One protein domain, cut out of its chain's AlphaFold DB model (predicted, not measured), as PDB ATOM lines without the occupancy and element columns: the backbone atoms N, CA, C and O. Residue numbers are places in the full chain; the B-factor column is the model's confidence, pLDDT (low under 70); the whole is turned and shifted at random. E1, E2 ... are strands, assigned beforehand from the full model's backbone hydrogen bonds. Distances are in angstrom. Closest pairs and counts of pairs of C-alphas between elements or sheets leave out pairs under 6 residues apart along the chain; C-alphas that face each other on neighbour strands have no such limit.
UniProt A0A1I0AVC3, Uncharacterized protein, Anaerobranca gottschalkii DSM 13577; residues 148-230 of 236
ATOM      1  N   THR A 148     141.601 102.634 136.717       78.69
ATOM      2  CA  THR A 148     142.600 102.405 137.766       78.69
ATOM      3  C   THR A 148     141.877 101.877 138.995       78.69
ATOM      4  O   THR A 148     140.891 102.474 139.410       78.69
ATOM      5  N   LEU A 149     142.342 100.780 139.591       83.19
ATOM      6  CA  LEU A 149     141.704 100.197 140.769       83.19
ATOM      7  C   LEU A 149     142.582 100.407 142.006       83.19
ATOM      8  O   LEU A 149     143.784 100.167 141.955       83.19
ATOM      9  N   VAL A 150     141.987 100.839 143.112       82.75
ATOM     10  CA  VAL A 150     142.631 100.983 144.421       82.75
ATOM     11  C   VAL A 150     141.873 100.107 145.411       82.75
ATOM     12  O   VAL A 150     140.735 100.405 145.742       82.75
ATOM     13  N   LEU A 151     142.475  99.012 145.862       88.81
ATOM     14  CA  LEU A 151     141.886  98.066 146.803       88.81
ATOM     15  C   LEU A 151     142.516  98.253 148.186       88.81
ATOM     16  O   LEU A 151     143.721  98.079 148.328       88.81
ATOM     17  N   ASN A 152     141.719  98.583 149.205       89.94
ATOM     18  CA  ASN A 152     142.178  98.851 150.574       89.94
ATOM     19  C   ASN A 152     143.339  99.861 150.633       89.94
ATOM     20  O   ASN A 152     144.313  99.677 151.360       89.94
ATOM     21  N   GLY A 153     143.255 100.921 149.824       73.81
ATOM     22  CA  GLY A 153     144.301 101.940 149.709       73.81
ATOM     23  C   GLY A 153     145.489 101.572 148.810       73.81
ATOM     24  O   GLY A 153     146.342 102.427 148.567       73.81
ATOM     25  N   GLU A 154     145.547 100.357 148.263       69.06
ATOM     26  CA  GLU A 154     146.621  99.915 147.371       69.06
ATOM     27  C   GLU A 154     146.177  99.913 145.914       69.06
ATOM     28  O   GLU A 154     145.197  99.274 145.542       69.06
ATOM     29  N   GLN A 155     146.922 100.609 145.053       75.25
ATOM     30  CA  GLN A 155     146.662 100.547 143.622       75.25
ATOM     31  C   GLN A 155     146.978  99.142 143.102       75.25
ATOM     32  O   GLN A 155     148.106  98.664 143.215       75.25
ATOM     33  N   ILE A 156     145.979  98.501 142.500       72.88
ATOM     34  CA  ILE A 156     146.109  97.200 141.857       72.88
ATOM     35  C   ILE A 156     145.849  97.328 140.359       72.88
ATOM     36  O   ILE A 156     145.011  98.100 139.899       72.88
ATOM     37  N   TYR A 157     146.600  96.550 139.587       69.62
ATOM     38  CA  TYR A 157     146.643  96.665 138.126       69.62
ATOM     39  C   TYR A 157     145.934  95.519 137.404       69.62
ATOM     40  O   TYR A 157     146.202  95.230 136.241       69.62
ATOM     41  N   TYR A 158     145.044  94.846 138.124       71.62
ATOM     42  CA  TYR A 158     144.098  93.877 137.602       71.62
ATOM     43  C   TYR A 158     142.796  94.037 138.384       71.62
ATOM     44  O   TYR A 158     142.801  94.522 139.517       71.62
ATOM     45  N   ILE A 159     141.683  93.602 137.804       81.38
ATOM     46  CA  ILE A 159     140.410  93.539 138.518       81.38
ATOM     47  C   ILE A 159     140.301  92.151 139.162       81.38
ATOM     48  O   ILE A 159     140.223  91.150 138.442       81.38
ATOM     49  N   PRO A 160     140.349  92.048 140.499       81.25
ATOM     50  CA  PRO A 160     140.257  90.775 141.187       81.25
ATOM     51  C   PRO A 160     138.820  90.262 141.155       81.25
ATOM     52  O   PRO A 160     137.861  91.025 141.267       81.25
ATOM     53  N   LYS A 161     138.676  88.937 141.120       89.81
ATOM     54  CA  LYS A 161     137.396  88.311 141.427       89.81
ATOM     55  C   LYS A 161     137.170  88.311 142.938       89.81
ATOM     56  O   LYS A 161     137.824  87.555 143.657       89.81
ATOM     57  N   ILE A 162     136.226  89.114 143.415       93.19
ATOM     58  CA  ILE A 162     135.900  89.246 144.842       93.19
ATOM     59  C   ILE A 162     134.555  88.576 145.096       93.19
ATOM     60  O   ILE A 162     133.536  89.015 144.575       93.19
ATOM     61  N   LYS A 163     134.537  87.502 145.888       95.44
ATOM     62  CA  LYS A 163     133.294  86.821 146.279       95.44
ATOM     63  C   LYS A 163     132.585  87.585 147.394       95.44
ATOM     64  O   LYS A 163     133.249  88.076 148.301       95.44
ATOM     65  N   ILE A 164     131.257  87.607 147.334       95.62
ATOM     66  CA  ILE A 164     130.384  88.272 148.302       95.62
ATOM     67  C   ILE A 164     129.359  87.248 148.801       95.62
ATOM     68  O   ILE A 164     128.580  86.697 148.020       95.62
ATOM     69  N   ASP A 165     129.341  86.982 150.105       94.50
ATOM     70  CA  ASP A 165     128.282  86.194 150.735       94.50
ATOM     71  C   ASP A 165     127.081  87.098 151.016       94.50
ATOM     72  O   ASP A 165     127.014  87.766 152.044       94.50
ATOM     73  N   LYS A 166     126.081  87.079 150.130       90.69
ATOM     74  CA  LYS A 166     124.861  87.904 150.233       90.69
ATOM     75  C   LYS A 166     124.098  87.775 151.561       90.69
ATOM     76  O   LYS A 166     123.194  88.565 151.814       90.69
ATOM     77  N   ARG A 167     124.378  86.753 152.380       91.88
ATOM     78  CA  ARG A 167     123.733  86.559 153.690       91.88
ATOM     79  C   ARG A 167     124.415  87.326 154.820       91.88
ATOM     80  O   ARG A 167     123.820  87.457 155.886       91.88
ATOM     81  N   LYS A 168     125.660  87.747 154.617       95.12
ATOM     82  CA  LYS A 168     126.560  88.257 155.661       95.12
ATOM     83  C   LYS A 168     127.233  89.561 155.267       95.12
ATOM     84  O   LYS A 168     127.443  90.432 156.106       95.12
ATOM     85  N   ASP A 169     127.556  89.672 153.992       97.00
ATOM     86  CA  ASP A 169     128.307  90.768 153.431       97.00
ATOM     87  C   ASP A 169     127.379  91.856 152.893       97.00
ATOM     88  O   ASP A 169     126.257  91.595 152.452       97.00
ATOM     89  N   VAL A 170     127.881  93.088 152.893       95.88
ATOM     90  CA  VAL A 170     127.193  94.254 152.338       95.88
ATOM     91  C   VAL A 170     128.087  94.892 151.291       95.88
ATOM     92  O   VAL A 170     129.230  95.230 151.579       95.88
ATOM     93  N   LEU A 171     127.558  95.080 150.085       96.06
ATOM     94  CA  LEU A 171     128.227  95.814 149.019       96.06
ATOM     95  C   LEU A 171     127.539  97.164 148.819       96.06
ATOM     96  O   LEU A 171     126.349  97.229 148.511       96.06
ATOM     97  N   ILE A 172     128.310  98.232 148.979       94.94
ATOM     98  CA  ILE A 172     127.905  99.618 148.773       94.94
ATOM     99  C   ILE A 172     128.691 100.146 147.576       94.94
ATOM    100  O   ILE A 172     129.912 100.070 147.572       94.94
ATOM    101  N   VAL A 173     128.009 100.687 146.571       92.56
ATOM    102  CA  VAL A 173     128.608 101.254 145.357       92.56
ATOM    103  C   VAL A 173     128.118 102.692 145.197       92.56
ATOM    104  O   VAL A 173     126.921 102.907 144.994       92.56
ATOM    105  N   ASN A 174     129.010 103.678 145.334       88.69
ATOM    106  CA  ASN A 174     128.680 105.112 145.346       88.69
ATOM    107  C   ASN A 174     127.446 105.424 146.222       88.69
ATOM    108  O   ASN A 174     126.488 106.063 145.789       88.69
ATOM    109  N   GLY A 175     127.429 104.884 147.446       87.31
ATOM    110  CA  GLY A 175     126.334 105.048 148.410       87.31
ATOM    111  C   GLY A 175     125.104 104.148 148.204       87.31
ATOM    112  O   GLY A 175     124.209 104.154 149.047       87.31
ATOM    113  N   ASN A 176     125.046 103.340 147.140       88.56
ATOM    114  CA  ASN A 176     123.920 102.445 146.854       88.56
ATOM    115  C   ASN A 176     124.216 101.009 147.287       88.56
ATOM    116  O   ASN A 176     125.278 100.477 146.985       88.56
ATOM    117  N   CYS A 177     123.260 100.339 147.930       93.12
ATOM    118  CA  CYS A 177     123.396  98.916 148.235       93.12
ATOM    119  C   CYS A 177     123.186  98.080 146.963       93.12
ATOM    120  O   CYS A 177     122.138  98.179 146.320       93.12
ATOM    121  N   VAL A 178     124.167  97.249 146.610       91.81
ATOM    122  CA  VAL A 178     124.120  96.363 145.440       91.81
ATOM    123  C   VAL A 178     124.117  94.913 145.901       91.81
ATOM    124  O   VAL A 178     124.948  94.489 146.697       91.81
ATOM    125  N   VAL A 179     123.183  94.123 145.372       92.38
ATOM    126  CA  VAL A 179     123.084  92.692 145.674       92.38
ATOM    127  C   VAL A 179     123.746  91.896 144.550       92.38
ATOM    128  O   VAL A 179     123.148  91.676 143.500       92.38
ATOM    129  N   SER A 180     124.975  91.443 144.783       93.44
ATOM    130  CA  SER A 180     125.755  90.615 143.851       93.44
ATOM    131  C   SER A 180     126.404  89.431 144.568       93.44
ATOM    132  O   SER A 180     126.680  89.508 145.759       93.44
ATOM    133  N   ASP A 181     126.676  88.350 143.840       94.88
ATOM    134  CA  ASP A 181     127.427  87.189 144.336       94.88
ATOM    135  C   ASP A 181     128.945  87.402 144.262       94.88
ATOM    136  O   ASP A 181     129.704  86.802 145.026       94.88
ATOM    137  N   TYR A 182     129.409  88.222 143.318       94.56
ATOM    138  CA  TYR A 182     130.820  88.566 143.190       94.56
ATOM    139  C   TYR A 182     131.045  89.813 142.326       94.56
ATOM    140  O   TYR A 182     130.208  90.176 141.498       94.56
ATOM    141  N   ILE A 183     132.211  90.424 142.506       93.69
ATOM    142  CA  ILE A 183     132.798  91.439 141.629       93.69
ATOM    143  C   ILE A 183     133.801  90.735 140.709       93.69
ATOM    144  O   ILE A 183     134.520  89.845 141.169       93.69
ATOM    145  N   ASP A 184     133.834  91.081 139.424       90.38
ATOM    146  CA  ASP A 184     134.789  90.552 138.438       90.38
ATOM    147  C   ASP A 184     135.024  91.587 137.330       90.38
ATOM    148  O   ASP A 184     134.378  92.634 137.292       90.38
ATOM    149  N   GLU A 185     135.937  91.295 136.413       87.25
ATOM    150  CA  GLU A 185     136.141  92.140 135.239       87.25
ATOM    151  C   GLU A 185     135.025  91.963 134.200       87.25
ATOM    152  O   GLU A 185     134.579  90.848 133.924       87.25
ATOM    153  N   PHE A 186     134.632  93.086 133.592       82.75
ATOM    154  CA  PHE A 186     133.766  93.161 132.422       82.75
ATOM    155  C   PHE A 186     134.292  94.190 131.414       82.75
ATOM    156  O   PHE A 186     134.179  95.397 131.635       82.75
ATOM    157  N   ASN A 187     134.827  93.734 130.278       75.94
ATOM    158  CA  ASN A 187     135.297  94.587 129.175       75.94
ATOM    159  C   ASN A 187     136.216  95.742 129.626       75.94
ATOM    160  O   ASN A 187     136.029  96.900 129.240       75.94
ATOM    161  N   GLY A 188     137.178  95.434 130.488       72.62
ATOM    162  CA  GLY A 188     138.146  96.368 131.042       72.62
ATOM    163  C   GLY A 188     137.693  97.140 132.270       72.62
ATOM    164  O   GLY A 188     138.463  97.942 132.794       72.62
ATOM    165  N   ASN A 189     136.461  96.924 132.725       82.06
ATOM    166  CA  ASN A 189     135.863  97.635 133.846       82.06
ATOM    167  C   ASN A 189     135.429  96.689 134.967       82.06
ATOM    168  O   ASN A 189     135.477  95.467 134.832       82.06
ATOM    169  N   LEU A 190     134.975  97.269 136.078       87.81
ATOM    170  CA  LEU A 190     134.442  96.537 137.217       87.81
ATOM    171  C   LEU A 190     132.977  96.143 136.972       87.81
ATOM    172  O   LEU A 190     132.121  97.012 136.805       87.81
ATOM    173  N   GLY A 191     132.685  94.846 136.973       89.88
ATOM    174  CA  GLY A 191     131.338  94.290 136.874       89.88
ATOM    175  C   GLY A 191     130.882  93.627 138.172       89.88
ATOM    176  O   GLY A 191     131.673  93.032 138.902       89.88
ATOM    177  N   PHE A 192     129.579  93.689 138.436       92.69
ATOM    178  CA  PHE A 192     128.924  93.082 139.593       92.69
ATOM    179  C   PHE A 192     127.984  91.980 139.114       92.69
ATOM    180  O   PHE A 192     127.075  92.239 138.329       92.69
ATOM    181  N   TYR A 193     128.180  90.748 139.567       92.88
ATOM    182  CA  TYR A 193     127.576  89.570 138.946       92.88
ATOM    183  C   TYR A 193     126.679  88.781 139.888       92.88
ATOM    184  O   TYR A 193     126.859  88.779 141.106       92.88
ATOM    185  N   LEU A 194     125.755  88.028 139.292       91.06
ATOM    186  CA  LEU A 194     125.024  86.956 139.959       91.06
ATOM    187  C   LEU A 194     125.537  85.607 139.456       91.06
ATOM    188  O   LEU A 194     125.744  85.415 138.261       91.06
ATOM    189  N   GLN A 195     125.684  84.635 140.352       88.06
ATOM    190  CA  GLN A 195     126.213  83.311 140.009       88.06
ATOM    191  C   GLN A 195     125.324  82.569 138.997       88.06
ATOM    192  O   GLN A 195     125.827  81.792 138.189       88.06
ATOM    193  N   GLY A 196     124.014  82.835 139.011       82.62
ATOM    194  CA  GLY A 196     123.051  82.257 138.070       82.62
ATOM    195  C   GLY A 196     123.118  82.828 136.648       82.62
ATOM    196  O   GLY A 196     122.517  82.248 135.749       82.62
ATOM    197  N   ASN A 197     123.829  83.939 136.429       77.25
ATOM    198  CA  ASN A 197     124.011  84.533 135.106       77.25
ATOM    199  C   ASN A 197     125.416  85.157 134.975       77.25
ATOM    200  O   ASN A 197     125.569  86.368 135.116       77.25
ATOM    201  N   PRO A 198     126.458  84.345 134.723       79.94
ATOM    202  CA  PRO A 198     127.837  84.830 134.671       79.94
ATOM    203  C   PRO A 198     128.204  85.514 133.345       79.94
ATOM    204  O   PRO A 198     129.280  86.095 133.249       79.94
ATOM    205  N   ALA A 199     127.351  85.429 132.316       74.44
ATOM    206  CA  ALA A 199     127.657  85.957 130.986       74.44
ATOM    207  C   ALA A 199     127.620  87.492 130.935       74.44
ATOM    208  O   ALA A 199     128.361  88.099 130.163       74.44
ATOM    209  N   LEU A 200     126.768  88.118 131.750       80.19
ATOM    210  CA  LEU A 200     126.617  89.566 131.827       80.19
ATOM    211  C   LEU A 200     126.524  89.998 133.291       80.19
ATOM    212  O   LEU A 200     125.818  89.351 134.069       80.19
ATOM    213  N   PRO A 201     127.201  91.088 133.680       84.75
ATOM    214  CA  PRO A 201     127.034  91.634 135.011       84.75
ATOM    215  C   PRO A 201     125.619  92.207 135.182       84.75
ATOM    216  O   PRO A 201     125.001  92.686 134.232       84.75
ATOM    217  N   LEU A 202     125.122  92.188 136.419       85.19
ATOM    218  CA  LEU A 202     123.898  92.876 136.830       85.19
ATOM    219  C   LEU A 202     124.022  94.388 136.599       85.19
ATOM    220  O   LEU A 202     123.092  95.038 136.133       85.19
ATOM    221  N   THR A 203     125.183  94.933 136.952       85.25
ATOM    222  CA  THR A 203     125.588  96.314 136.697       85.25
ATOM    223  C   THR A 203     127.107  96.362 136.593       85.25
ATOM    224  O   THR A 203     127.795  95.462 137.074       85.25
ATOM    225  N   PHE A 204     127.646  97.382 135.944       87.31
ATOM    226  CA  PHE A 204     129.080  97.565 135.786       87.31
ATOM    227  C   PHE A 204     129.408  99.050 135.764       87.31
ATOM    228  O   PHE A 204     128.580  99.887 135.405       87.31
ATOM    229  N   ILE A 205     130.632  99.367 136.157       83.81
ATOM    230  CA  ILE A 205     131.184 100.707 136.010       83.81
ATOM    231  C   ILE A 205     131.542 100.860 134.534       83.81
ATOM    232  O   ILE A 205     132.261 100.032 133.992       83.81
ATOM    233  N   PHE A 206     131.023 101.880 133.859       74.69
ATOM    234  CA  PHE A 206     131.430 102.199 132.494       74.69
ATOM    235  C   PHE A 206     132.103 103.557 132.504       74.69
ATOM    236  O   PHE A 206     131.433 104.585 132.415       74.69
ATOM    237  N   ALA A 207     133.418 103.551 132.675       66.75
ATOM    238  CA  ALA A 207     134.184 104.777 132.729       66.75
ATOM    239  C   ALA A 207     135.561 104.541 132.110       66.75
ATOM    240  O   ALA A 207     136.196 103.516 132.354       66.75
ATOM    241  N   GLU A 208     135.993 105.465 131.259       66.88
ATOM    242  CA  GLU A 208     137.360 105.470 130.746       66.88
ATOM    243  C   GLU A 208     138.207 106.361 131.659       66.88
ATOM    244  O   GLU A 208     137.728 107.376 132.156       66.88
ATOM    245  N   ASP A 209     139.438 105.941 131.939       67.81
ATOM    246  CA  ASP A 209     140.432 106.682 132.724       67.81
ATOM    247  C   ASP A 209     139.981 107.072 134.152       67.81
ATOM    248  O   ASP A 209     140.505 108.009 134.754       67.81
ATOM    249  N   THR A 210     139.038 106.326 134.738       75.31
ATOM    250  CA  THR A 210     138.507 106.580 136.092       75.31
ATOM    251  C   THR A 210     139.234 105.778 137.165       75.31
ATOM    252  O   THR A 210     139.619 104.628 136.945       75.31
ATOM    253  N   VAL A 211     139.391 106.369 138.353       80.75
ATOM    254  CA  VAL A 211     139.886 105.669 139.546       80.75
ATOM    255  C   VAL A 211     138.704 105.098 140.326       80.75
ATOM    256  O   VAL A 211     137.797 105.830 140.716       80.75
ATOM    257  N   VAL A 212     138.726 103.790 140.550       88.50
ATOM    258  CA  VAL A 212     137.765 103.063 141.376       88.50
ATOM    259  C   VAL A 212     138.460 102.649 142.665       88.50
ATOM    260  O   VAL A 212     139.482 101.968 142.633       88.50
ATOM    261  N   TYR A 213     137.894 103.037 143.794       90.62
ATOM    262  CA  TYR A 213     138.315 102.638 145.128       90.62
ATOM    263  C   TYR A 213     137.427 101.491 145.600       90.62
ATOM    264  O   TYR A 213     136.214 101.534 145.418       90.62
ATOM    265  N   ILE A 214     138.021 100.452 146.175       94.81
ATOM    266  CA  ILE A 214     137.327  99.355 146.840       94.81
ATOM    267  C   ILE A 214     137.926  99.218 148.235       94.81
ATOM    268  O   ILE A 214     139.064  98.782 148.366       94.81
ATOM    269  N   ASP A 215     137.152  99.505 149.271       95.25
ATOM    270  CA  ASP A 215     137.517  99.211 150.653       95.25
ATOM    271  C   ASP A 215     136.736  97.999 151.161       95.25
ATOM    272  O   ASP A 215     135.516  97.906 151.020       95.25
ATOM    273  N   ILE A 216     137.445  97.050 151.763       95.88
ATOM    274  CA  ILE A 216     136.917  95.827 152.358       95.88
ATOM    275  C   ILE A 216     137.140  95.908 153.865       95.88
ATOM    276  O   ILE A 216     138.241  95.695 154.370       95.88
ATOM    277  N   LEU A 217     136.063  96.184 154.589       95.38
ATOM    278  CA  LEU A 217     136.048  96.267 156.042       95.38
ATOM    279  C   LEU A 217     135.560  94.939 156.625       95.38
ATOM    280  O   LEU A 217     134.392  94.575 156.474       95.38
ATOM    281  N   GLU A 218     136.440  94.222 157.316       94.00
ATOM    282  CA  GLU A 218     136.098  92.985 158.025       94.00
ATOM    283  C   GLU A 218     135.290  93.287 159.302       94.00
ATOM    284  O   GLU A 218     135.612  94.202 160.064       94.00
ATOM    285  N   ARG A 219     134.238  92.503 159.563       92.44
ATOM    286  CA  ARG A 219     133.436  92.530 160.799       92.44
ATOM    287  C   ARG A 219     133.222  91.105 161.304       92.44
ATOM    288  O   ARG A 219     133.342  90.145 160.552       92.44
ATOM    289  N   GLU A 220     132.813  90.957 162.566       86.12
ATOM    290  CA  GLU A 220     132.546  89.634 163.163       86.12
ATOM    291  C   GLU A 220     131.513  88.798 162.382       86.12
ATOM    292  O   GLU A 220     131.573  87.570 162.388       86.12
ATOM    293  N   GLN A 221     130.559  89.452 161.710       88.19
ATOM    294  CA  GLN A 221     129.427  88.796 161.046       88.19
ATOM    295  C   GLN A 221     129.516  88.774 159.513       88.19
ATOM    296  O   GLN A 221     128.630  88.203 158.884       88.19
ATOM    297  N   GLY A 222     130.560  89.356 158.913       93.56
ATOM    298  CA  GLY A 222     130.697  89.495 157.462       93.56
ATOM    299  C   GLY A 222     131.590  90.670 157.075       93.56
ATOM    300  O   GLY A 222     132.257  91.260 157.923       93.56
ATOM    301  N   LYS A 223     131.588  91.029 155.796       96.19
ATOM    302  CA  LYS A 223     132.411  92.109 155.242       96.19
ATOM    303  C   LYS A 223     131.552  93.250 154.730       96.19
ATOM    304  O   LYS A 223     130.448  93.032 154.232       96.19
ATOM    305  N   ILE A 224     132.068  94.472 154.809       96.19
ATOM    306  CA  ILE A 224     131.525  95.589 154.038       96.19
ATOM    307  C   ILE A 224     132.485  95.922 152.915       96.19
ATOM    308  O   ILE A 224     133.638  96.252 153.169       96.19
ATOM    309  N   PHE A 225     131.975  95.860 151.696       96.88
ATOM    310  CA  PHE A 225     132.642  96.304 150.487       96.88
ATOM    311  C   PHE A 225     132.111  97.695 150.153       96.88
ATOM    312  O   PHE A 225     130.914  97.851 149.914       96.88
ATOM    313  N   ILE A 226     132.975  98.699 150.155       95.81
ATOM    314  CA  ILE A 226     132.653 100.068 149.755       95.81
ATOM    315  C   ILE A 226     133.376 100.321 148.440       95.81
ATOM    316  O   ILE A 226     134.599 100.295 148.399       95.81
ATOM    317  N   VAL A 227     132.621 100.511 147.365       93.94
ATOM    318  CA  VAL A 227     133.137 100.816 146.034       93.94
ATOM    319  C   VAL A 227     132.798 102.261 145.707       93.94
ATOM    320  O   VAL A 227     131.621 102.606 145.602       93.94
ATOM    321  N   GLU A 228     133.813 103.094 145.526       91.62
ATOM    322  CA  GLU A 228     133.661 104.516 145.218       91.62
ATOM    323  C   GLU A 228     134.396 104.871 143.932       91.62
ATOM    324  O   GLU A 228     135.495 104.389 143.674       91.62
ATOM    325  N   TYR A 229     133.781 105.696 143.094       87.94
ATOM    326  CA  TYR A 229     134.394 106.190 141.866       87.94
ATOM    327  C   TYR A 229     133.729 107.487 141.422       87.94
ATOM    328  O   TYR A 229     132.521 107.674 141.602       87.94
ATOM    329  N   ASP A 230     134.510 108.364 140.803       78.75
ATOM    330  CA  ASP A 230     133.992 109.613 140.258       78.75
ATOM    331  C   ASP A 230     133.145 109.341 139.008       78.75
ATOM    332  O   ASP A 230     133.523 108.572 138.121       78.75
TER     333      ASP A 230
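What this domain is: This is residues 148 to 230 of the 236 residues of an uncharacterized protein of Anaerobranca gottschalkii DSM 13577 (UniProt A0A1I0AVC3). A strongly twisted six-stranded sheet makes a wall, with the long hairpin E7 and E8 in its middle and the short hairpins E1 and E2, E3 and E4 at its two edges. Over one face, and only partly face to face with it, lies the small hairpin E5 and E6, with the long links 157 to 169 and 194 to 209 on that same side; the other face is bare. The printed part has 83 residues with eight named strands, E1 to E8 along the chain, and no named helix: all strand. The large sheet, order E2, E1, E7, E8, E3, E4, is mixed, and E5 and E6 are antiparallel. The whole is compact, with a radius of gyration of the C-alphas of 12.0 A and spans of 35 by 30 by 21 A.

How they stand to each other: E7, residues 210 to 219, and E8, residues 222 to 229, form an antiparallel hairpin at 164 degrees, with N 215 and O 226 at 2.8 A. E1, residues 148 to 151, is parallel to E7 at 11 degrees, with N 150 and O 212 at 2.8 A. E2, residues 154 to 156, is an edge strand and forms a hairpin with E1, with N 156 and O 149 at 2.8 A. E3, residues 170 to 173, is parallel to E8 at 2 degrees, with N 172 and O 225 at 2.8 A. E4, residues 176 to 178, is the other edge strand and forms a hairpin with E3, with N 178 and O 171 at 2.9 A. From edge to edge the strands' lines turn by 129 degrees; the sheet is only just strongly twisted, with C-alphas up to 4.1 A off its best plane. E5, residues 182 to 186, and E6, residues 189 to 193, form an antiparallel hairpin at 139 degrees, with N 191 and O 184 at 2.8 A. Residues 162 to 163 pair antiparallel with residues 182 to 183 of E5, and residues 203 to 204 with residues 191 to 192 of E6. E5 is apart from E7 and E8, and E6 is only just apart from E7, their closest C-alphas being 8.4 A apart.

Where its parts are: E7 is the longest strand, 28.9 A from C-alpha 210 at (138.507, 106.580, 136.092) to C-alpha 219. E8 measures 23.1 A and ends at C-alpha 229, (134.394, 106.190, 141.866). E1 begins at C-alpha 148, (142.600, 102.405, 137.766). E6 measures 12.6 A and E5 12.1 A.

The domain as a whole: The C-alphas of Glu 208 and Glu 220 are the two farthest apart, at 36.4 A. The printed part has no cut. The links E2 to E3 and E6 to E7 are long, and the others are tight. The mean pLDDT of the printed part is 86.7; residues 154, 157 and 207 to 209 are under 70.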